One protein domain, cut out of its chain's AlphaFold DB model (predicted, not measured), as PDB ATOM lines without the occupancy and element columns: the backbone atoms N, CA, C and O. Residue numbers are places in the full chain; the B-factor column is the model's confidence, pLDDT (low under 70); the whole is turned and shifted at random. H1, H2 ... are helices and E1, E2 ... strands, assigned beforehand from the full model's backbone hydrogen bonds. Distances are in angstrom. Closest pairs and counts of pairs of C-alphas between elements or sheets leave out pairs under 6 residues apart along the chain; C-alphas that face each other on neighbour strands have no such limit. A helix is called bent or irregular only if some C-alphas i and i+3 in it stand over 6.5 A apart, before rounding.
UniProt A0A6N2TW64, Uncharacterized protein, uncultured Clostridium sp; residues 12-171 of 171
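What this domain is: This is residues 12 to 171 of the 171 residues of an uncharacterized protein of uncultured Clostridium sp (UniProt A0A6N2TW64). A rod built on the long, nearly straight helix H1: the hairpin of E1 and E2 and the bent helix H4 pack along its later part. A head of loops beyond its end holds H3 and the small hairpin of E3 and E4, while residues 12 to 24 stick out at the other end. The printed part has 160 residues, with four named helices and four named strands in the order H1 E1 E2 H2 H3 E3 E4 H4, two antiparallel two-stranded sheets, class mixed. It is loose, radius of gyration of the C-alphas 22.2 A, spanning 81 by 31 by 23 A.

How they stand to each other: Start at the hairpin of E1, residues 63 to 71, and E2, residues 74 to 82, where N 65 and O 80 are within hydrogen-bond range at 2.9 A. Next find H1, residues 12 to 53, by its hydrogen bonds assigned as one helix but bent, C-alphas 42 and 45 being 6.7 A apart; its arms are H1a, residues 12 to 42, and H1b, residues 45 to 53. The closest C-alphas of H1a and E2 are those of Glu 33 and Ser 75, 5.2 A. H4, residues 149 to 169, is likewise assigned as one helix but bent, C-alphas 159 and 162 being 7.6 A apart, with arms H4a, residues 149 to 159, and H4b, residues 162 to 169. H4a touches H1b, closest C-alphas Ile 47 and Pro 149, 4.4 A. H4b touches H1a at residues 31 to 39 alone, closest C-alphas Phe 35 and Val 168, 6.1 A. H2, residues 86 to 91, touches H4a, closest C-alphas Glu 90 and Pro 149, 6.0 A; H3, residues 95 to 98, touches no helix. In the hairpin of E3, residues 129 to 132, and E4, residues 138 to 141, N 131 and O 139 are within range at 3.0 A. Every O i to N i+4 pair is within range in H1b, H2, H4a and H4b, and 26 of 27 in H1a; H3 is too short for one.

Where its parts are: Find C-alpha 12 at (-4.073, -67.614, 9.304); from there H1a runs 44.8 A to C-alpha 42. E1 spans 25.7 A and E2 25.3 A. H4a, 15.5 A, begins at (-7.617, -12.905, 19.920), and H4b ends at C-alpha 169, (-0.264, -40.569, 19.762).

The domain as a whole: The farthest C-alphas, Lys 12 and Ala 138, are 81.7 A apart. The printed part has no cut; H3 to E3 is a long link of 30 residues. Mean pLDDT of the printed part is 95.5, and residue 171 alone is under 70.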
ATOM      1  N   LYS A  12      -3.303 -68.364   8.302       95.62
ATOM      2  CA  LYS A  12      -4.073 -67.614   9.304       95.62
ATOM      3  C   LYS A  12      -3.248 -66.505   9.957       95.62
ATOM      4  O   LYS A  12      -3.745 -65.392  10.103       95.62
ATOM      5  N   SER A  13      -2.000 -66.781  10.343       95.62
ATOM      6  CA  SER A  13      -1.151 -65.762  10.969       95.62
ATOM      7  C   SER A  13      -0.788 -64.640   9.999       95.62
ATOM      8  O   SER A  13      -0.856 -63.477  10.390       95.62
ATOM      9  N   ILE A  14      -0.493 -64.961   8.736       95.06
ATOM     10  CA  ILE A  14      -0.232 -63.957   7.694       95.06
ATOM     11  C   ILE A  14      -1.467 -63.070   7.483       95.06
ATOM     12  O   ILE A  14      -1.353 -61.844   7.456       95.06
ATOM     13  N   GLN A  15      -2.661 -63.666   7.405       95.69
ATOM     14  CA  GLN A  15      -3.907 -62.915   7.243       95.69
ATOM     15  C   GLN A  15      -4.193 -61.987   8.437       95.69
ATOM     16  O   GLN A  15      -4.615 -60.843   8.246       95.69
ATOM     17  N   ASN A  16      -3.929 -62.450   9.662       95.69
ATOM     18  CA  ASN A  16      -4.065 -61.633  10.868       95.69
ATOM     19  C   ASN A  16      -3.088 -60.453  10.861       95.69
ATOM     20  O   ASN A  16      -3.507 -59.323  11.094       95.69
ATOM     21  N   ALA A  17      -1.821 -60.689  10.507       95.19
ATOM     22  CA  ALA A  17      -0.814 -59.637  10.417       95.19
ATOM     23  C   ALA A  17      -1.200 -58.557   9.389       95.19
ATOM     24  O   ALA A  17      -1.115 -57.367   9.688       95.19
ATOM     25  N   ILE A  18      -1.717 -58.947   8.215       94.94
ATOM     26  CA  ILE A  18      -2.253 -58.001   7.217       94.94
ATOM     27  C   ILE A  18      -3.394 -57.164   7.815       94.94
ATOM     28  O   ILE A  18      -3.452 -55.948   7.608       94.94
ATOM     29  N   SER A  19      -4.309 -57.797   8.555       95.38
ATOM     30  CA  SER A  19      -5.422 -57.102   9.212       95.38
ATOM     31  C   SER A  19      -4.934 -56.096  10.259       95.38
ATOM     32  O   SER A  19      -5.399 -54.955  10.279       95.38
ATOM     33  N   GLU A  20      -3.955 -56.479  11.083       95.00
ATOM     34  CA  GLU A  20      -3.355 -55.610  12.098       95.00
ATOM     35  C   GLU A  20      -2.644 -54.398  11.488       95.00
ATOM     36  O   GLU A  20      -2.841 -53.283  11.973       95.00
ATOM     37  N   VAL A  21      -1.896 -54.583  10.394       94.19
ATOM     38  CA  VAL A  21      -1.254 -53.479   9.657       94.19
ATOM     39  C   VAL A  21      -2.306 -52.517   9.108       94.19
ATOM     40  O   VAL A  21      -2.208 -51.310   9.319       94.19
ATOM     41  N   ARG A  22      -3.358 -53.033   8.458       94.31
ATOM     42  CA  ARG A  22      -4.453 -52.199   7.928       94.31
ATOM     43  C   ARG A  22      -5.202 -51.459   9.033       94.31
ATOM     44  O   ARG A  22      -5.610 -50.318   8.840       94.31
ATOM     45  N   LYS A  23      -5.403 -52.100  10.189       93.38
ATOM     46  CA  LYS A  23      -6.013 -51.463  11.360       93.38
ATOM     47  C   LYS A  23      -5.123 -50.343  11.887       93.38
ATOM     48  O   LYS A  23      -5.619 -49.249  12.110       93.38
ATOM     49  N   TYR A  24      -3.824 -50.595  12.025       91.88
ATOM     50  CA  TYR A  24      -2.868 -49.585  12.467       91.88
ATOM     51  C   TYR A  24      -2.794 -48.388  11.510       91.88
ATOM     52  O   TYR A  24      -2.775 -47.248  11.958       91.88
ATOM     53  N   GLN A  25      -2.835 -48.629  10.196       90.50
ATOM     54  CA  GLN A  25      -2.899 -47.564   9.195       90.50
ATOM     55  C   GLN A  25      -4.125 -46.660   9.394       90.50
ATOM     56  O   GLN A  25      -3.985 -45.441   9.366       90.50
ATOM     57  N   ARG A  26      -5.312 -47.242   9.623       91.50
ATOM     58  CA  ARG A  26      -6.535 -46.469   9.902       91.50
ATOM     59  C   ARG A  26      -6.447 -45.708  11.222       91.50
ATOM     60  O   ARG A  26      -6.717 -44.518  11.239       91.50
ATOM     61  N   GLU A  27      -5.971 -46.360  12.285       92.31
ATOM     62  CA  GLU A  27      -5.770 -45.720  13.595       92.31
ATOM     63  C   GLU A  27      -4.869 -44.477  13.500       92.31
ATOM     64  O   GLU A  27      -5.109 -43.493  14.193       92.31
ATOM     65  N   LEU A  28      -3.833 -44.497  12.652       91.12
ATOM     66  CA  LEU A  28      -2.971 -43.331  12.440       91.12
ATOM     67  C   LEU A  28      -3.694 -42.180  11.731       91.12
ATOM     68  O   LEU A  28      -3.479 -41.028  12.098       91.12
ATOM     69  N   ILE A  29      -4.551 -42.480  10.753       92.38
ATOM     70  CA  ILE A  29      -5.366 -41.470  10.062       92.38
ATOM     71  C   ILE A  29      -6.344 -40.827  11.053       92.38
ATOM     72  O   ILE A  29      -6.364 -39.605  11.187       92.38
ATOM     73  N   ASP A  30      -7.063 -41.642  11.827       92.94
ATOM     74  CA  ASP A  30      -8.022 -41.161  12.829       92.94
ATOM     75  C   ASP A  30      -7.330 -40.297  13.902       92.94
ATOM     76  O   ASP A  30      -7.847 -39.262  14.332       92.94
ATOM     77  N   LYS A  31      -6.116 -40.687  14.315       94.31
ATOM     78  CA  LYS A  31      -5.304 -39.910  15.259       94.31
ATOM     79  C   LYS A  31      -4.805 -38.593  14.667       94.31
ATOM     80  O   LYS A  31      -4.745 -37.614  15.405       94.31
ATOM     81  N   ASN A  32      -4.477 -38.528  13.377       94.12
ATOM     82  CA  ASN A  32      -4.098 -37.266  12.736       94.12
ATOM     83  C   ASN A  32      -5.256 -36.262  12.752       94.12
ATOM     84  O   ASN A  32      -5.048 -35.102  13.104       94.12
ATOM     85  N   GLU A  33      -6.474 -36.713  12.448       95.50
ATOM     86  CA  GLU A  33      -7.665 -35.865  12.509       95.50
ATOM     87  C   GLU A  33      -7.950 -35.393  13.939       95.50
ATOM     88  O   GLU A  33      -8.140 -34.198  14.183       95.50
ATOM     89  N   LEU A  34      -7.893 -36.311  14.911       96.19
ATOM     90  CA  LEU A  34      -8.044 -35.969  16.323       96.19
ATOM     91  C   LEU A  34      -6.977 -34.964  16.778       96.19
ATOM     92  O   LEU A  34      -7.282 -34.043  17.532       96.19
ATOM     93  N   PHE A  35      -5.735 -35.124  16.321       97.25
ATOM     94  CA  PHE A  35      -4.625 -34.245  16.665       97.25
ATOM     95  C   PHE A  35      -4.866 -32.805  16.203       97.25
ATOM     96  O   PHE A  35      -4.801 -31.889  17.024       97.25
ATOM     97  N   VAL A  36      -5.193 -32.600  14.924       97.25
ATOM     98  CA  VAL A  36      -5.434 -31.248  14.396       97.25
ATOM     99  C   VAL A  36      -6.695 -30.620  14.986       97.25
ATOM    100  O   VAL A  36      -6.681 -29.434  15.316       97.25
ATOM    101  N   ARG A  37      -7.755 -31.410  15.214       97.56
ATOM    102  CA  ARG A  37      -8.978 -30.925  15.865       97.56
ATOM    103  C   ARG A  37      -8.697 -30.440  17.283       97.56
ATOM    104  O   ARG A  37      -9.043 -29.310  17.611       97.56
ATOM    105  N   ARG A  38      -8.020 -31.255  18.100       97.94
ATOM    106  CA  ARG A  38      -7.699 -30.897  19.491       97.94
ATOM    107  C   ARG A  38      -6.774 -29.696  19.595       97.94
ATOM    108  O   ARG A  38      -6.865 -28.962  20.569       97.94
ATOM    109  N   LEU A  39      -5.889 -29.489  18.619       98.19
ATOM    110  CA  LEU A  39      -5.110 -28.259  18.545       98.19
ATOM    111  C   LEU A  39      -6.016 -27.050  18.314       98.19
ATOM    112  O   LEU A  39      -5.960 -26.109  19.095       98.19
ATOM    113  N   ALA A  40      -6.886 -27.092  17.304       97.94
ATOM    114  CA  ALA A  40      -7.799 -25.988  17.013       97.94
ATOM    115  C   ALA A  40      -8.768 -25.687  18.176       97.94
ATOM    116  O   ALA A  40      -9.035 -24.520  18.454       97.94
ATOM    117  N   GLU A  41      -9.226 -26.711  18.908       98.12
ATOM    118  CA  GLU A  41     -10.080 -26.565  20.103       98.12
ATOM    119  C   GLU A  41      -9.435 -25.698  21.202       98.12
ATOM    120  O   GLU A  41     -10.153 -25.000  21.915       98.12
ATOM    121  N   LEU A  42      -8.099 -25.680  21.327       98.31
ATOM    122  CA  LEU A  42      -7.406 -24.847  22.326       98.31
ATOM    123  C   LEU A  42      -7.571 -23.348  22.069       98.31
ATOM    124  O   LEU A  42      -7.578 -22.559  23.010       98.31
ATOM    125  N   GLY A  43      -7.676 -22.953  20.801       98.25
ATOM    126  CA  GLY A  43      -7.746 -21.545  20.433       98.25
ATOM    127  C   GLY A  43      -9.121 -20.921  20.664       98.25
ATOM    128  O   GLY A  43      -9.185 -19.712  20.858       98.25
ATOM    129  N   ILE A  44     -10.198 -21.718  20.699       98.31
ATOM    130  CA  ILE A  44     -11.576 -21.227  20.897       98.31
ATOM    131  C   ILE A  44     -11.700 -20.371  22.169       98.31
ATOM    132  O   ILE A  44     -12.000 -19.186  22.046       98.31
ATOM    133  N   PRO A  45     -11.395 -20.885  23.379       98.38
ATOM    134  CA  PRO A  45     -11.531 -20.081  24.591       98.38
ATOM    135  C   PRO A  45     -10.612 -18.854  24.593       98.38
ATOM    136  O   PRO A  45     -10.969 -17.834  25.173       98.38
ATOM    137  N   VAL A  46      -9.445 -18.925  23.942       98.62
ATOM    138  CA  VAL A  46      -8.520 -17.785  23.846       98.62
ATOM    139  C   VAL A  46      -9.125 -16.670  22.997       98.62
ATOM    140  O   VAL A  46      -9.053 -15.509  23.400       98.62
ATOM    141  N   ILE A  47      -9.737 -17.010  21.861       98.69
ATOM    142  CA  ILE A  47     -10.441 -16.052  21.003       98.69
ATOM    143  C   ILE A  47     -11.574 -15.399  21.791       98.69
ATOM    144  O   ILE A  47     -11.569 -14.179  21.968       98.69
ATOM    145  N   ASP A  48     -12.478 -16.212  22.333       98.25
ATOM    146  CA  ASP A  48     -13.707 -15.731  22.962       98.25
ATOM    147  C   ASP A  48     -13.396 -14.829  24.172       98.25
ATOM    148  O   ASP A  48     -13.978 -13.754  24.333       98.25
ATOM    149  N   GLN A  49     -12.413 -15.212  24.997       98.44
ATOM    150  CA  GLN A  49     -11.992 -14.419  26.155       98.44
ATOM    151  C   GLN A  49     -11.340 -13.095  25.753       98.44
ATOM    152  O   GLN A  49     -11.642 -12.066  26.357       98.44
ATOM    153  N   ASN A  50     -10.458 -13.089  24.746       98.50
ATOM    154  CA  ASN A  50      -9.791 -11.856  24.322       98.50
ATOM    155  C   ASN A  50     -10.766 -10.899  23.618       98.50
ATOM    156  O   ASN A  50     -10.656  -9.691  23.818       98.50
ATOM    157  N   ILE A  51     -11.751 -11.405  22.868       98.44
ATOM    158  CA  ILE A  51     -12.822 -10.567  22.305       98.44
ATOM    159  C   ILE A  51     -13.686  -9.971  23.422       98.44
ATOM    160  O   ILE A  51     -13.937  -8.765  23.433       98.44
ATOM    161  N   ALA A  52     -14.096 -10.779  24.405       97.94
ATOM    162  CA  ALA A  52     -14.970 -10.326  25.485       97.94
ATOM    163  C   ALA A  52     -14.377  -9.151  26.285       97.94
ATOM    164  O   ALA A  52     -15.095  -8.201  26.616       97.94
ATOM    165  N   VAL A  53     -13.068  -9.183  26.557       97.88
ATOM    166  CA  VAL A  53     -12.377  -8.155  27.358       97.88
ATOM    167  C   VAL A  53     -11.931  -6.925  26.564       97.88
ATOM    168  O   VAL A  53     -11.463  -5.967  27.177       97.88
ATOM    169  N   ALA A  54     -12.064  -6.918  25.233       97.38
ATOM    170  CA  ALA A  54     -11.680  -5.765  24.419       97.38
ATOM    171  C   ALA A  54     -12.464  -4.514  24.837       97.38
ATOM    172  O   ALA A  54     -13.671  -4.569  25.062       97.38
ATOM    173  N   GLN A  55     -11.786  -3.381  24.981       97.38
ATOM    174  CA  GLN A  55     -12.426  -2.103  25.297       97.38
ATOM    175  C   GLN A  55     -12.649  -1.277  24.032       97.38
ATOM    176  O   GLN A  55     -11.962  -1.474  23.028       97.38
ATOM    177  N   GLY A  56     -13.566  -0.319  24.119       94.88
ATOM    178  CA  GLY A  56     -13.870   0.608  23.039       94.88
ATOM    179  C   GLY A  56     -15.081   0.192  22.214       94.88
ATOM    180  O   GLY A  56     -15.981  -0.485  22.711       94.88
ATOM    181  N   ASP A  57     -15.085   0.642  20.966       93.12
ATOM    182  CA  ASP A  57     -16.321   0.818  20.202       93.12
ATOM    183  C   ASP A  57     -16.753  -0.421  19.399       93.12
ATOM    184  O   ASP A  57     -17.889  -0.465  18.935       93.12
ATOM    185  N   SER A  58     -15.871  -1.418  19.233       95.06
ATOM    186  CA  SER A  58     -16.136  -2.538  18.323       95.06
ATOM    187  C   SER A  58     -17.191  -3.526  18.829       95.06
ATOM    188  O   SER A  58     -17.187  -3.922  19.999       95.06
ATOM    189  N   ASP A  59     -18.013  -4.022  17.908       95.69
ATOM    190  CA  ASP A  59     -18.923  -5.140  18.090       95.69
ATOM    191  C   ASP A  59     -18.145  -6.415  18.433       95.69
ATOM    192  O   ASP A  59     -17.247  -6.871  17.718       95.69
ATOM    193  N   LYS A  60     -18.528  -7.004  19.564       97.19
ATOM    194  CA  LYS A  60     -17.951  -8.234  20.100       97.19
ATOM    195  C   LYS A  60     -18.726  -9.473  19.681       97.19
ATOM    196  O   LYS A  60     -18.323 -10.572  20.058       97.19
ATOM    197  N   ASN A  61     -19.834  -9.338  18.957       97.69
ATOM    198  CA  ASN A  61     -20.568 -10.479  18.430       97.69
ATOM    199  C   ASN A  61     -19.705 -11.211  17.403       97.69
ATOM    200  O   ASN A  61     -19.228 -10.636  16.424       97.69
ATOM    201  N   HIS A  62     -19.503 -12.501  17.638       97.81
ATOM    202  CA  HIS A  62     -18.672 -13.330  16.784       97.81
ATOM    203  C   HIS A  62     -19.133 -14.785  16.812       97.81
ATOM    204  O   HIS A  62     -19.861 -15.218  17.707       97.81
ATOM    205  N   ASN A  63     -18.681 -15.542  15.817       97.75
ATOM    206  CA  ASN A  63     -18.851 -16.982  15.736       97.75
ATOM    207  C   ASN A  63     -17.481 -17.647  15.568       97.75
ATOM    208  O   ASN A  63     -16.840 -17.490  14.525       97.75
ATOM    209  N   THR A  64     -17.047 -18.393  16.583       97.69
ATOM    210  CA  THR A  64     -15.798 -19.164  16.562       97.69
ATOM    211  C   THR A  64     -16.101 -20.633  16.289       97.69
ATOM    212  O   THR A  64     -16.876 -21.262  17.008       97.69
ATOM    213  N   TYR A  65     -15.481 -21.215  15.264       97.50
ATOM    214  CA  TYR A  65     -15.727 -22.605  14.892       97.50
ATOM    215  C   TYR A  65     -14.540 -23.244  14.164       97.50
ATOM    216  O   TYR A  65     -13.614 -22.577  13.704       97.50
ATOM    217  N   ILE A  66     -14.558 -24.575  14.064       97.94
ATOM    218  CA  ILE A  66     -13.489 -25.357  13.437       97.94
ATOM    219  C   ILE A  66     -13.998 -25.963  12.129       97.94
ATOM    220  O   ILE A  66     -14.998 -26.681  12.118       97.94
ATOM    221  N   LYS A  67     -13.275 -25.732  11.029       97.56
ATOM    222  CA  LYS A  67     -13.451 -26.470   9.767       97.56
ATOM    223  C   LYS A  67     -12.408 -27.577   9.694       97.56
ATOM    224  O   LYS A  67     -11.214 -27.284   9.681       97.56
ATOM    225  N   ILE A  68     -12.851 -28.828   9.625       95.00
ATOM    226  CA  ILE A  68     -11.967 -29.986   9.448       95.00
ATOM    227  C   ILE A  68     -12.002 -30.409   7.982       95.00
ATOM    228  O   ILE A  68     -13.077 -30.574   7.407       95.00
ATOM    229  N   ASN A  69     -10.825 -30.588   7.389       93.50
ATOM    230  CA  ASN A  69     -10.653 -31.164   6.065       93.50
ATOM    231  C   ASN A  69      -9.744 -32.391   6.173       93.50
ATOM    232  O   ASN A  69      -8.588 -32.278   6.580       93.50
ATOM    233  N   SER A  70     -10.277 -33.559   5.829       88.69
ATOM    234  CA  SER A  70      -9.597 -34.846   5.970       88.69
ATOM    235  C   SER A  70      -9.726 -35.618   4.659       88.69
ATOM    236  O   SER A  70     -10.835 -35.871   4.186       88.69
ATOM    237  N   PHE A  71      -8.596 -35.948   4.031       87.62
ATOM    238  CA  PHE A  71      -8.559 -36.689   2.770       87.62
ATOM    239  C   PHE A  71      -7.375 -37.655   2.739       87.62
ATOM    240  O   PHE A  71      -6.210 -37.251   2.710       87.62
ATOM    241  N   GLY A  72      -7.665 -38.956   2.716       84.69
ATOM    242  CA  GLY A  72      -6.634 -39.990   2.741       84.69
ATOM    243  C   GLY A  72      -5.776 -39.893   4.005       84.69
ATOM    244  O   GLY A  72      -6.263 -40.135   5.101       84.69
ATOM    245  N   SER A  73      -4.494 -39.559   3.849       83.62
ATOM    246  CA  SER A  73      -3.550 -39.372   4.962       83.62
ATOM    247  C   SER A  73      -3.394 -37.917   5.417       83.62
ATOM    248  O   SER A  73      -2.573 -37.644   6.293       83.62
ATOM    249  N   TYR A  74      -4.112 -36.982   4.794       90.12
ATOM    250  CA  TYR A  74      -4.076 -35.561   5.119       90.12
ATOM    251  C   TYR A  74      -5.211 -35.205   6.079       90.12
ATOM    252  O   TYR A  74      -6.359 -35.566   5.826       90.12
ATOM    253  N   SER A  75      -4.892 -34.451   7.129       94.50
ATOM    254  CA  SER A  75      -5.871 -33.866   8.043       94.50
ATOM    255  C   SER A  75      -5.468 -32.431   8.366       94.50
ATOM    256  O   SER A  75      -4.327 -32.165   8.736       94.50
ATOM    257  N   GLU A  76      -6.417 -31.511   8.245       95.94
ATOM    258  CA  GLU A  76      -6.266 -30.087   8.526       95.94
ATOM    259  C   GLU A  76      -7.457 -29.612   9.355       95.94
ATOM    260  O   GLU A  76      -8.603 -29.943   9.058       95.94
ATOM    261  N   ALA A  77      -7.183 -28.804  10.376       97.19
ATOM    262  CA  ALA A  77      -8.200 -28.064  11.103       97.19
ATOM    263  C   ALA A  77      -7.928 -26.567  10.946       97.19
ATOM    264  O   ALA A  77      -6.826 -26.097  11.225       97.19
ATOM    265  N   LYS A  78      -8.943 -25.821  10.516       97.88
ATOM    266  CA  LYS A  78      -8.925 -24.359  10.470       97.88
ATOM    267  C   LYS A  78      -9.792 -23.846  11.603       97.88
ATOM    268  O   LYS A  78     -11.002 -24.058  11.580       97.88
ATOM    269  N   LEU A  79      -9.170 -23.190  12.576       98.06
ATOM    270  CA  LEU A  79      -9.885 -22.382  13.553       98.06
ATOM    271  C   LEU A  79     -10.274 -21.066  12.877       98.06
ATOM    272  O   LEU A  79      -9.405 -20.337  12.399       98.06
ATOM    273  N   VAL A  80     -11.572 -20.808  12.786       97.75
ATOM    274  CA  VAL A  80     -12.145 -19.647  12.109       97.75
ATOM    275  C   VAL A  80     -12.939 -18.844  13.126       97.75
ATOM    276  O   VAL A  80     -13.696 -19.415  13.907       97.75
ATOM    277  N   VAL A  81     -12.775 -17.527  13.089       97.88
ATOM    278  CA  VAL A  81     -13.626 -16.583  13.807       97.88
ATOM    279  C   VAL A  81     -14.224 -15.610  12.795       97.88
ATOM    280  O   VAL A  81     -13.517 -15.073  11.943       97.88
ATOM    281  N   GLU A  82     -15.541 -15.444  12.850       97.75
ATOM    282  CA  GLU A  82     -16.309 -14.554  11.978       97.75
ATOM    283  C   GLU A  82     -17.005 -13.483  12.812       97.75
ATOM    284  O   GLU A  82     -17.561 -13.781  13.865       97.75
ATOM    285  N   GLY A  83     -16.968 -12.240  12.341       96.56
ATOM    286  CA  GLY A  83     -17.526 -11.074  13.017       96.56
ATOM    287  C   GLY A  83     -17.245  -9.814  12.203       96.56
ATOM    288  O   GLY A  83     -16.297  -9.781  11.413       96.56
ATOM    289  N   SER A  84     -18.088  -8.799  12.358       95.12
ATOM    290  CA  SER A  84     -18.057  -7.560  11.567       95.12
ATOM    291  C   SER A  84     -16.826  -6.698  11.856       95.12
ATOM    292  O   SER A  84     -16.258  -6.115  10.937       95.12
ATOM    293  N   GLU A  85     -16.386  -6.648  13.116       95.06
ATOM    294  CA  GLU A  85     -15.386  -5.675  13.585       95.06
ATOM    295  C   GLU A  85     -14.131  -6.323  14.193       95.06
ATOM    296  O   GLU A  85     -13.295  -5.672  14.820       95.06
ATOM    297  N   LEU A  86     -13.929  -7.619  13.927       96.88
ATOM    298  CA  LEU A  86     -12.818  -8.405  14.476       96.88
ATOM    299  C   LEU A  86     -11.433  -7.837  14.168       96.88
ATOM    300  O   LEU A  86     -10.536  -7.957  14.997       96.88
ATOM    301  N   LEU A  87     -11.233  -7.212  13.004       95.56
ATOM    302  CA  LEU A  87      -9.934  -6.624  12.659       95.56
ATOM    303  C   LEU A  87      -9.539  -5.494  13.615       95.56
ATOM    304  O   LEU A  87      -8.361  -5.367  13.947       95.56
ATOM    305  N   TYR A  88     -10.503  -4.708  14.098       96.12
ATOM    306  CA  TYR A  88     -10.230  -3.651  15.069       96.12
ATOM    307  C   TYR A  88      -9.911  -4.218  16.454       96.12
ATOM    308  O   TYR A  88      -9.090  -3.647  17.162       96.12
ATOM    309  N   ILE A  89     -10.479  -5.369  16.816       98.25
ATOM    310  CA  ILE A  89     -10.143  -6.082  18.059       98.25
ATOM    311  C   ILE A  89      -8.776  -6.784  17.947       98.25
ATOM    312  O   ILE A  89      -8.013  -6.842  18.914       98.25
ATOM    313  N   GLU A  90      -8.426  -7.297  16.763       98.19
ATOM    314  CA  GLU A  90      -7.136  -7.944  16.511       98.19
ATOM    315  C   GLU A  90      -5.994  -6.929  16.524       98.19
ATOM    316  O   GLU A  90      -5.041  -7.085  17.286       98.19
ATOM    317  N   PHE A  91      -6.097  -5.860  15.736       97.75
ATOM    318  CA  PHE A  91      -4.991  -4.925  15.509       97.75
ATOM    319  C   PHE A  91      -5.102  -3.612  16.288       97.75
ATOM    320  O   PHE A  91      -4.119  -2.881  16.395       97.75
ATOM    321  N   GLY A  92      -6.270  -3.322  16.860       97.44
ATOM    322  CA  GLY A  92      -6.551  -2.062  17.536       97.44
ATOM    323  C   GLY A  92      -6.895  -0.938  16.562       97.44
ATOM    324  O   GLY A  92      -6.462  -0.915  15.407       97.44
ATOM    325  N   SER A  93      -7.663   0.033  17.045       96.44
ATOM    326  CA  SER A  93      -7.936   1.297  16.363       96.44
ATOM    327  C   SER A  93      -7.865   2.451  17.361       96.44
ATOM    328  O   SER A  93      -8.269   2.310  18.511       96.44
ATOM    329  N   GLY A  94      -7.321   3.592  16.935       96.75
ATOM    330  CA  GLY A  94      -7.142   4.758  17.805       96.75
ATOM    331  C   GLY A  94      -5.936   4.663  18.747       96.75
ATOM    332  O   GLY A  94      -5.574   3.582  19.220       96.75
ATOM    333  N   ILE A  95      -5.302   5.806  19.019       97.50
ATOM    334  CA  ILE A  95      -4.162   5.894  19.950       97.50
ATOM    335  C   ILE A  95      -4.559   5.672  21.412       97.50
ATOM    336  O   ILE A  95      -3.728   5.221  22.198       97.50
ATOM    337  N   HIS A  96      -5.824   5.924  21.762       97.44
ATOM    338  CA  HIS A  96      -6.315   5.953  23.143       97.44
ATOM    339  C   HIS A  96      -5.944   4.692  23.946       97.44
ATOM    340  O   HIS A  96      -5.487   4.784  25.082       97.44
ATOM    341  N   TYR A  97      -6.071   3.511  23.329       96.50
ATOM    342  CA  TYR A  97      -5.747   2.226  23.959       96.50
ATOM    343  C   TYR A  97      -4.443   1.583  23.467       96.50
ATOM    344  O   TYR A  97      -3.933   0.669  24.112       96.50
ATOM    345  N   ASN A  98      -3.934   1.997  22.303       97.00
ATOM    346  CA  ASN A  98      -3.011   1.177  21.507       97.00
ATOM    347  C   ASN A  98      -1.618   1.795  21.323       97.00
ATOM    348  O   ASN A  98      -0.808   1.268  20.562       97.00
ATOM    349  N   GLY A  99      -1.326   2.898  22.016       94.06
ATOM    350  CA  GLY A  99      -0.030   3.565  21.955       94.06
ATOM    351  C   GLY A  99       0.009   4.685  20.920       94.06
ATOM    352  O   GLY A  99      -0.968   5.398  20.718       94.06
ATOM    353  N   SER A 100       1.167   4.900  20.300       95.69
ATOM    354  CA  SER A 100       1.390   6.065  19.432       95.69
ATOM    355  C   SER A 100       0.979   5.808  17.984       95.69
ATOM    356  O   SER A 100       1.068   4.685  17.481       95.69
ATOM    357  N   ALA A 101       0.579   6.870  17.283       96.38
ATOM    358  CA  ALA A 101       0.294   6.793  15.856       96.38
ATOM    359  C   ALA A 101       1.522   6.290  15.074       96.38
ATOM    360  O   ALA A 101       2.657   6.648  15.389       96.38
ATOM    361  N   GLY A 102       1.290   5.452  14.065       95.31
ATOM    362  CA  GLY A 102       2.340   4.817  13.266       95.31
ATOM    363  C   GLY A 102       2.977   3.575  13.897       95.31
ATOM    364  O   GLY A 102       3.784   2.933  13.239       95.31
ATOM    365  N   THR A 103       2.597   3.200  15.123       96.19
ATOM    366  CA  THR A 103       3.003   1.931  15.760       96.19
ATOM    367  C   THR A 103       1.878   0.899  15.699       96.19
ATOM    368  O   THR A 103       0.765   1.229  15.292       96.19
ATOM    369  N   SER A 104       2.131  -0.348  16.094       96.44
ATOM    370  CA  SER A 104       1.071  -1.345  16.275       96.44
ATOM    371  C   SER A 104       1.296  -2.160  17.548       96.44
ATOM    372  O   SER A 104       2.421  -2.610  17.778       96.44
ATOM    373  N   PRO A 105       0.254  -2.398  18.370       95.81
ATOM    374  CA  PRO A 105       0.348  -3.326  19.497       95.81
ATOM    375  C   PRO A 105       0.463  -4.786  19.031       95.81
ATOM    376  O   PRO A 105       0.901  -5.647  19.795       95.81
ATOM    377  N   HIS A 106       0.079  -5.071  17.782       97.62
ATOM    378  CA  HIS A 106       0.095  -6.406  17.210       97.62
ATOM    379  C   HIS A 106       1.455  -6.703  16.545       97.62
ATOM    380  O   HIS A 106       1.874  -5.944  15.670       97.62
ATOM    381  N   PRO A 107       2.130  -7.836  16.840       97.00
ATOM    382  CA  PRO A 107       3.461  -8.147  16.290       97.00
ATOM    383  C   PRO A 107       3.552  -8.194  14.757       97.00
ATOM    384  O   PRO A 107       4.602  -7.919  14.192       97.00
ATOM    385  N   LYS A 108       2.451  -8.535  14.081       96.19
ATOM    386  CA  LYS A 108       2.320  -8.490  12.608       96.19
ATOM    387  C   LYS A 108       1.624  -7.239  12.068       96.19
ATOM    388  O   LYS A 108       1.243  -7.199  10.905       96.19
ATOM    389  N   GLY A 109       1.375  -6.249  12.920       96.19
ATOM    390  CA  GLY A 109       0.638  -5.054  12.531       96.19
ATOM    391  C   GLY A 109       1.355  -4.280  11.433       96.19
ATOM    392  O   GLY A 109       0.756  -4.002  10.404       96.19
ATOM    393  N   GLU A 110       2.654  -4.020  11.591       93.75
ATOM    394  CA  GLU A 110       3.453  -3.345  10.556       93.75
ATOM    395  C   GLU A 110       3.522  -4.149   9.250       93.75
ATOM    396  O   GLU A 110       3.306  -3.585   8.180       93.75
ATOM    397  N   GLU A 111       3.746  -5.466   9.339       95.75
ATOM    398  CA  GLU A 111       3.799  -6.376   8.182       95.75
ATOM    399  C   GLU A 111       2.525  -6.292   7.330       95.75
ATOM    400  O   GLU A 111       2.589  -6.291   6.102       95.75
ATOM    401  N   PHE A 112       1.366  -6.190   7.981       94.50
ATOM    402  CA  PHE A 112       0.065  -6.143   7.316       94.50
ATOM    403  C   PHE A 112      -0.464  -4.722   7.076       94.50
ATOM    404  O   PHE A 112      -1.569  -4.566   6.563       94.50
ATOM    405  N   GLY A 113       0.303  -3.683   7.422       94.94
ATOM    406  CA  GLY A 113      -0.119  -2.284   7.281       94.94
ATOM    407  C   GLY A 113      -1.162  -1.830   8.309       94.94
ATOM    408  O   GLY A 113      -1.778  -0.779   8.147       94.94
ATOM    409  N   TYR A 114      -1.348  -2.594   9.382       96.25
ATOM    410  CA  TYR A 114      -2.259  -2.309  10.482       96.25
ATOM    411  C   TYR A 114      -1.575  -1.502  11.600       96.25
ATOM    412  O   TYR A 114      -1.334  -1.998  12.707       96.25
ATOM    413  N   THR A 115      -1.219  -0.250  11.292       96.38
ATOM    414  CA  THR A 115      -0.639   0.695  12.260       96.38
ATOM    415  C   THR A 115      -1.675   1.683  12.789       96.38
ATOM    416  O   THR A 115      -2.535   2.192  12.063       96.38
ATOM    417  N   ILE A 116      -1.586   1.988  14.077       97.31
ATOM    418  CA  ILE A 116      -2.520   2.845  14.793       97.31
ATOM    419  C   ILE A 116      -2.531   4.247  14.193       97.31
ATOM    420  O   ILE A 116      -1.495   4.849  13.910       97.31
ATOM    421  N   GLY A 117      -3.737   4.769  13.980       93.19
ATOM    422  CA  GLY A 117      -3.950   6.093  13.409       93.19
ATOM    423  C   GLY A 117      -3.693   6.206  11.908       93.19
ATOM    424  O   GLY A 117      -3.855   7.300  11.382       93.19
ATOM    425  N   SER A 118      -3.357   5.119  11.204       93.50
ATOM    426  CA  SER A 118      -3.226   5.131   9.737       93.50
ATOM    427  C   SER A 118      -4.538   4.834   9.000       93.50
ATOM    428  O   SER A 118      -4.670   5.156   7.820       93.50
ATOM    429  N   TYR A 119      -5.527   4.242   9.679       92.31
ATOM    430  CA  TYR A 119      -6.739   3.737   9.028       92.31
ATOM    431  C   TYR A 119      -7.634   4.855   8.499       92.31
ATOM    432  O   TYR A 119      -7.806   5.906   9.128       92.31
ATOM    433  N   GLY A 120      -8.270   4.595   7.354       90.06
ATOM    434  CA  GLY A 120      -9.217   5.510   6.726       90.06
ATOM    435  C   GLY A 120      -8.607   6.892   6.491       90.06
ATOM    436  O   GLY A 120      -7.660   7.047   5.729       90.06
ATOM    437  N   LYS A 121      -9.160   7.914   7.154       92.31
ATOM    438  CA  LYS A 121      -8.695   9.313   7.062       92.31
ATOM    439  C   LYS A 121      -7.620   9.674   8.100       92.31
ATOM    440  O   LYS A 121      -7.403  10.856   8.354       92.31
ATOM    441  N   GLY A 122      -7.036   8.682   8.767       94.50
ATOM    442  CA  GLY A 122      -6.019   8.866   9.801       94.50
ATOM    443  C   GLY A 122      -6.520   9.511  11.097       94.50
ATOM    444  O   GLY A 122      -5.734   9.999  11.899       94.50
ATOM    445  N   GLN A 123      -7.836   9.541  11.329       95.12
ATOM    446  CA  GLN A 123      -8.407  10.212  12.507       95.12
ATOM    447  C   GLN A 123      -8.054   9.506  13.821       95.12
ATOM    448  O   GLN A 123      -7.990  10.157  14.859       95.12
ATOM    449  N   GLY A 124      -7.732   8.211  13.759       95.38
ATOM    450  CA  GLY A 124      -7.269   7.444  14.911       95.38
ATOM    451  C   GLY A 124      -5.917   7.886  15.472       95.38
ATOM    452  O   GLY A 124      -5.491   7.336  16.478       95.38
ATOM    453  N   SER A 125      -5.223   8.845  14.844       96.50
ATOM    454  CA  SER A 125      -4.030   9.479  15.420       96.50
ATOM    455  C   SER A 125      -4.369  10.499  16.515       96.50
ATOM    456  O   SER A 125      -3.465  11.034  17.152       96.50
ATOM    457  N   LYS A 126      -5.653  10.827  16.686       95.81
ATOM    458  CA  LYS A 126      -6.184  11.691  17.743       95.81
ATOM    459  C   LYS A 126      -6.755  10.825  18.859       95.81
ATOM    460  O   LYS A 126      -7.156   9.690  18.616       95.81
ATOM    461  N   ASP A 127      -6.826  11.385  20.062       95.62
ATOM    462  CA  ASP A 127      -7.371  10.676  21.225       95.62
ATOM    463  C   ASP A 127      -8.847  10.282  21.039       95.62
ATOM    464  O   ASP A 127      -9.275   9.236  21.517       95.62
ATOM    465  N   PHE A 128      -9.602  11.080  20.276       96.50
ATOM    466  CA  PHE A 128     -10.946  10.755  19.804       96.50
ATOM    467  C   PHE A 128     -11.237  11.407  18.444       96.50
ATOM    468  O   PHE A 128     -10.573  12.366  18.029       96.50
ATOM    469  N   TRP A 129     -12.261  10.908  17.753       95.75
ATOM    470  CA  TRP A 129     -12.795  11.491  16.521       95.75
ATOM    471  C   TRP A 129     -14.301  11.264  16.401       95.75
ATOM    472  O   TRP A 129     -14.884  10.484  17.145       95.75
ATOM    473  N   PHE A 130     -14.928  11.951  15.448       94.88
ATOM    474  CA  PHE A 130     -16.331  11.740  15.107       94.88
ATOM    475  C   PHE A 130     -16.462  11.085  13.734       94.88
ATOM    476  O   PHE A 130     -15.716  11.416  12.806       94.88
ATOM    477  N   TYR A 131     -17.428  10.185  13.601       91.19
ATOM    478  CA  TYR A 131     -17.872   9.630  12.326       91.19
ATOM    479  C   TYR A 131     -19.399   9.624  12.263       91.19
ATOM    480  O   TYR A 131     -20.062   9.754  13.287       91.19
ATOM    481  N   TYR A 132     -19.956   9.514  11.060       92.00
ATOM    482  CA  TYR A 132     -21.396   9.346  10.889       92.00
ATOM    483  C   TYR A 132     -21.708   7.855  10.801       92.00
ATOM    484  O   TYR A 132     -21.148   7.176   9.940       92.00
ATOM    485  N   ALA A 133     -22.558   7.361  11.697       88.19
ATOM    486  CA  ALA A 133     -23.080   6.001  11.624       88.19
ATOM    487  C   ALA A 133     -24.033   5.849  10.428       88.19
ATOM    488  O   ALA A 133     -24.494   6.841   9.861       88.19
ATOM    489  N   ASP A 134     -24.396   4.610  10.086       87.19
ATOM    490  CA  ASP A 134     -25.361   4.324   9.011       87.19
ATOM    491  C   ASP A 134     -26.739   4.962   9.264       87.19
ATOM    492  O   ASP A 134     -27.493   5.236   8.331       87.19
ATOM    493  N   THR A 135     -27.054   5.256  10.527       92.00
ATOM    494  CA  THR A 135     -28.250   6.000  10.947       92.00
ATOM    495  C   THR A 135     -28.189   7.496  10.610       92.00
ATOM    496  O   THR A 135     -29.201   8.185  10.706       92.00
ATOM    497  N   GLY A 136     -27.022   8.015  10.218       92.50
ATOM    498  CA  GLY A 136     -26.757   9.438   9.990       92.50
ATOM    499  C   GLY A 136     -26.366  10.217  11.249       92.50
ATOM    500  O   GLY A 136     -26.109  11.419  11.167       92.50
ATOM    501  N   GLU A 137     -26.294   9.564  12.410       94.62
ATOM    502  CA  GLU A 137     -25.902  10.195  13.671       94.62
ATOM    503  C   GLU A 137     -24.384  10.384  13.763       94.62
ATOM    504  O   GLU A 137     -23.611   9.517  13.355       94.62
ATOM    505  N   ALA A 138     -23.952  11.518  14.321       95.12
ATOM    506  CA  ALA A 138     -22.546  11.756  14.624       95.12
ATOM    507  C   ALA A 138     -22.159  11.012  15.911       95.12
ATOM    508  O   ALA A 138     -22.628  11.351  16.997       95.12
ATOM    509  N   VAL A 139     -21.275  10.028  15.785       94.94
ATOM    510  CA  VAL A 139     -20.793   9.180  16.876       94.94
ATOM    511  C   VAL A 139     -19.358   9.559  17.216       94.94
ATOM    512  O   VAL A 139     -18.505   9.648  16.329       94.94
ATOM    513  N   MET A 140     -19.095   9.802  18.501       95.88
ATOM    514  CA  MET A 140     -17.740   9.970  19.029       95.88
ATOM    515  C   MET A 140     -17.099   8.596  19.230       95.88
ATOM    516  O   MET A 140     -17.738   7.704  19.776       95.88
ATOM    517  N   SER A 141     -15.840   8.448  18.831       96.00
ATOM    518  CA  SER A 141     -15.078   7.204  18.922       96.00
ATOM    519  C   SER A 141     -13.703   7.456  19.527       96.00
ATOM    520  O   SER A 141     -13.032   8.426  19.162       96.00
ATOM    521  N   HIS A 142     -13.287   6.559  20.420       96.56
ATOM    522  CA  HIS A 142     -11.895   6.424  20.875       96.56
ATOM    523  C   HIS A 142     -11.163   5.294  20.138       96.56
ATOM    524  O   HIS A 142      -9.941   5.153  20.246       96.56
ATOM    525  N   GLY A 143     -11.909   4.493  19.377       96.19
ATOM    526  CA  GLY A 143     -11.431   3.294  18.723       96.19
ATOM    527  C   GLY A 143     -11.602   2.072  19.607       96.19
ATOM    528  O   GLY A 143     -12.508   1.982  20.430       96.19
ATOM    529  N   THR A 144     -10.764   1.070  19.400       97.50
ATOM    530  CA  THR A 144     -10.883  -0.239  20.040       97.50
ATOM    531  C   THR A 144      -9.521  -0.723  20.478       97.50
ATOM    532  O   THR A 144      -8.538  -0.622  19.743       97.50
ATOM    533  N   GLN A 145      -9.458  -1.246  21.696       98.31
ATOM    534  CA  GLN A 145      -8.259  -1.862  22.233       98.31
ATOM    535  C   GLN A 145      -7.943  -3.158  21.483       98.31
ATOM    536  O   GLN A 145      -8.774  -4.062  21.414       98.31
ATOM    537  N   SER A 146      -6.706  -3.282  21.008       98.19
ATOM    538  CA  SER A 146      -6.180  -4.549  20.514       98.19
ATOM    539  C   SER A 146      -6.041  -5.543  21.664       98.19
ATOM    540  O   SER A 146      -5.273  -5.332  22.608       98.19
ATOM    541  N   THR A 147      -6.762  -6.658  21.580       98.44
ATOM    542  CA  THR A 147      -6.573  -7.811  22.473       98.44
ATOM    543  C   THR A 147      -5.969  -9.011  21.753       98.44
ATOM    544  O   THR A 147      -5.562  -9.962  22.426       98.44
ATOM    545  N   MET A 148      -5.816  -8.933  20.426       98.44
ATOM    546  CA  MET A 148      -5.147  -9.924  19.576       98.44
ATOM    547  C   MET A 148      -5.690 -11.364  19.737       98.44
ATOM    548  O   MET A 148      -4.900 -12.285  19.987       98.44
ATOM    549  N   PRO A 149      -7.021 -11.588  19.696       98.44
ATOM    550  CA  PRO A 149      -7.617 -12.905  19.920       98.44
ATOM    551  C   PRO A 149      -7.059 -14.000  19.003       98.44
ATOM    552  O   PRO A 149      -6.750 -15.093  19.483       98.44
ATOM    553  N   VAL A 150      -6.876 -13.726  17.710       97.94
ATOM    554  CA  VAL A 150      -6.433 -14.727  16.727       97.94
ATOM    555  C   VAL A 150      -4.941 -15.004  16.871       97.94
ATOM    556  O   VAL A 150      -4.524 -16.166  16.894       97.94
ATOM    557  N   TYR A 151      -4.119 -13.967  17.033       98.38
ATOM    558  CA  TYR A 151      -2.691 -14.142  17.266       98.38
ATOM    559  C   TYR A 151      -2.411 -14.906  18.559       98.38
ATOM    560  O   TYR A 151      -1.651 -15.878  18.538       98.38
ATOM    561  N   LYS A 152      -3.062 -14.554  19.673       98.56
ATOM    562  CA  LYS A 152      -2.888 -15.281  20.941       98.56
ATOM    563  C   LYS A 152      -3.374 -16.723  20.848       98.56
ATOM    564  O   LYS A 152      -2.693 -17.612  21.354       98.56
ATOM    565  N   ALA A 153      -4.482 -16.978  20.153       98.56
ATOM    566  CA  ALA A 153      -4.932 -18.341  19.893       98.56
ATOM    567  C   ALA A 153      -3.899 -19.135  19.081       98.56
ATOM    568  O   ALA A 153      -3.607 -20.283  19.412       98.56
ATOM    569  N   SER A 154      -3.271 -18.519  18.074       97.81
ATOM    570  CA  SER A 154      -2.198 -19.171  17.312       97.81
ATOM    571  C   SER A 154      -0.993 -19.530  18.192       97.81
ATOM    572  O   SER A 154      -0.435 -20.621  18.063       97.81
ATOM    573  N   MET A 155      -0.635 -18.658  19.139       98.31
ATOM    574  CA  MET A 155       0.449 -18.906  20.089       98.31
ATOM    575  C   MET A 155       0.114 -20.052  21.045       98.31
ATOM    576  O   MET A 155       0.951 -20.938  21.230       98.31
ATOM    577  N   GLU A 156      -1.106 -20.082  21.588       98.44
ATOM    578  CA  GLU A 156      -1.586 -21.177  22.442       98.44
ATOM    579  C   GLU A 156      -1.507 -22.520  21.704       98.44
ATOM    580  O   GLU A 156      -0.975 -23.503  22.228       98.44
ATOM    581  N   ILE A 157      -1.951 -22.556  20.443       98.25
ATOM    582  CA  ILE A 157      -1.873 -23.749  19.595       98.25
ATOM    583  C   ILE A 157      -0.417 -24.202  19.435       98.25
ATOM    584  O   ILE A 157      -0.102 -25.360  19.722       98.25
ATOM    585  N   ILE A 158       0.479 -23.297  19.023       98.06
ATOM    586  CA  ILE A 158       1.900 -23.590  18.768       98.06
ATOM    587  C   ILE A 158       2.591 -24.130  20.025       98.06
ATOM    588  O   ILE A 158       3.306 -25.136  19.962       98.06
ATOM    589  N   GLN A 159       2.360 -23.498  21.175       98.31
ATOM    590  CA  GLN A 159       2.979 -23.883  22.443       98.31
ATOM    591  C   GLN A 159       2.548 -25.286  22.898       98.31
ATOM    592  O   GLN A 159       3.331 -26.014  23.514       98.31
ATOM    593  N   ASN A 160       1.337 -25.711  22.531       98.19
ATOM    594  CA  ASN A 160       0.754 -26.973  22.977       98.19
ATOM    595  C   ASN A 160       0.887 -28.140  21.984       98.19
ATOM    596  O   ASN A 160       0.534 -29.267  22.347       98.19
ATOM    597  N   ILE A 161       1.471 -27.937  20.792       97.75
ATOM    598  CA  ILE A 161       1.680 -28.982  19.761       97.75
ATOM    599  C   ILE A 161       2.220 -30.282  20.362       97.75
ATOM    600  O   ILE A 161       1.650 -31.359  20.182       97.75
ATOM    601  N   ARG A 162       3.313 -30.200  21.130       97.75
ATOM    602  CA  ARG A 162       3.980 -31.388  21.695       97.75
ATOM    603  C   ARG A 162       3.174 -32.068  22.796       97.75
ATOM    604  O   ARG A 162       3.355 -33.267  23.013       97.75
ATOM    605  N   ARG A 163       2.360 -31.311  23.535       97.88
ATOM    606  CA  ARG A 163       1.498 -31.852  24.590       97.88
ATOM    607  C   ARG A 163       0.353 -32.635  23.954       97.88
ATOM    608  O   ARG A 163       0.216 -33.822  24.233       97.88
ATOM    609  N   ILE A 164      -0.371 -32.016  23.023       98.06
ATOM    610  CA  ILE A 164      -1.485 -32.658  22.317       98.06
ATOM    611  C   ILE A 164      -1.002 -33.865  21.504       98.06
ATOM    612  O   ILE A 164      -1.649 -34.909  21.525       98.06
ATOM    613  N   ALA A 165       0.179 -33.794  20.879       96.81
ATOM    614  CA  ALA A 165       0.752 -34.936  20.164       96.81
ATOM    615  C   ALA A 165       0.995 -36.131  21.101       96.81
ATOM    616  O   ALA A 165       0.669 -37.265  20.760       96.81
ATOM    617  N   ARG A 166       1.523 -35.895  22.309       96.12
ATOM    618  CA  ARG A 166       1.709 -36.956  23.311       96.12
ATOM    619  C   ARG A 166       0.383 -37.544  23.783       96.12
ATOM    620  O   ARG A 166       0.292 -38.757  23.918       96.12
ATOM    621  N   GLU A 167      -0.632 -36.718  23.997       95.75
ATOM    622  CA  GLU A 167      -1.959 -37.185  24.411       95.75
ATOM    623  C   GLU A 167      -2.635 -38.039  23.323       95.75
ATOM    624  O   GLU A 167      -3.234 -39.068  23.626       95.75
ATOM    625  N   VAL A 168      -2.510 -37.649  22.051       95.69
ATOM    626  CA  VAL A 168      -3.175 -38.330  20.928       95.69
ATOM    627  C   VAL A 168      -2.410 -39.573  20.458       95.69
ATOM    628  O   VAL A 168      -3.002 -40.635  20.264       95.69
ATOM    629  N   PHE A 169      -1.089 -39.479  20.299       93.19
ATOM    630  CA  PHE A 169      -0.264 -40.569  19.762       93.19
ATOM    631  C   PHE A 169       0.395 -41.441  20.836       93.19
ATOM    632  O   PHE A 169       0.909 -42.508  20.507       93.19
ATOM    633  N   GLY A 170       0.394 -41.013  22.101       87.31
ATOM    634  CA  GLY A 170       0.985 -41.768  23.210       87.31
ATOM    635  C   GLY A 170       0.145 -42.948  23.702       87.31
ATOM    636  O   GLY A 170       0.699 -43.816  24.378       87.31
ATOM    637  N   SER A 171      -1.147 -42.981  23.350       65.38
ATOM    638  CA  SER A 171      -2.083 -44.080  23.631       65.38
ATOM    639  C   SER A 171      -1.924 -45.272  22.694       65.38
ATOM    640  O   SER A 171      -1.690 -45.066  21.478       65.38
TER     641      SER A 171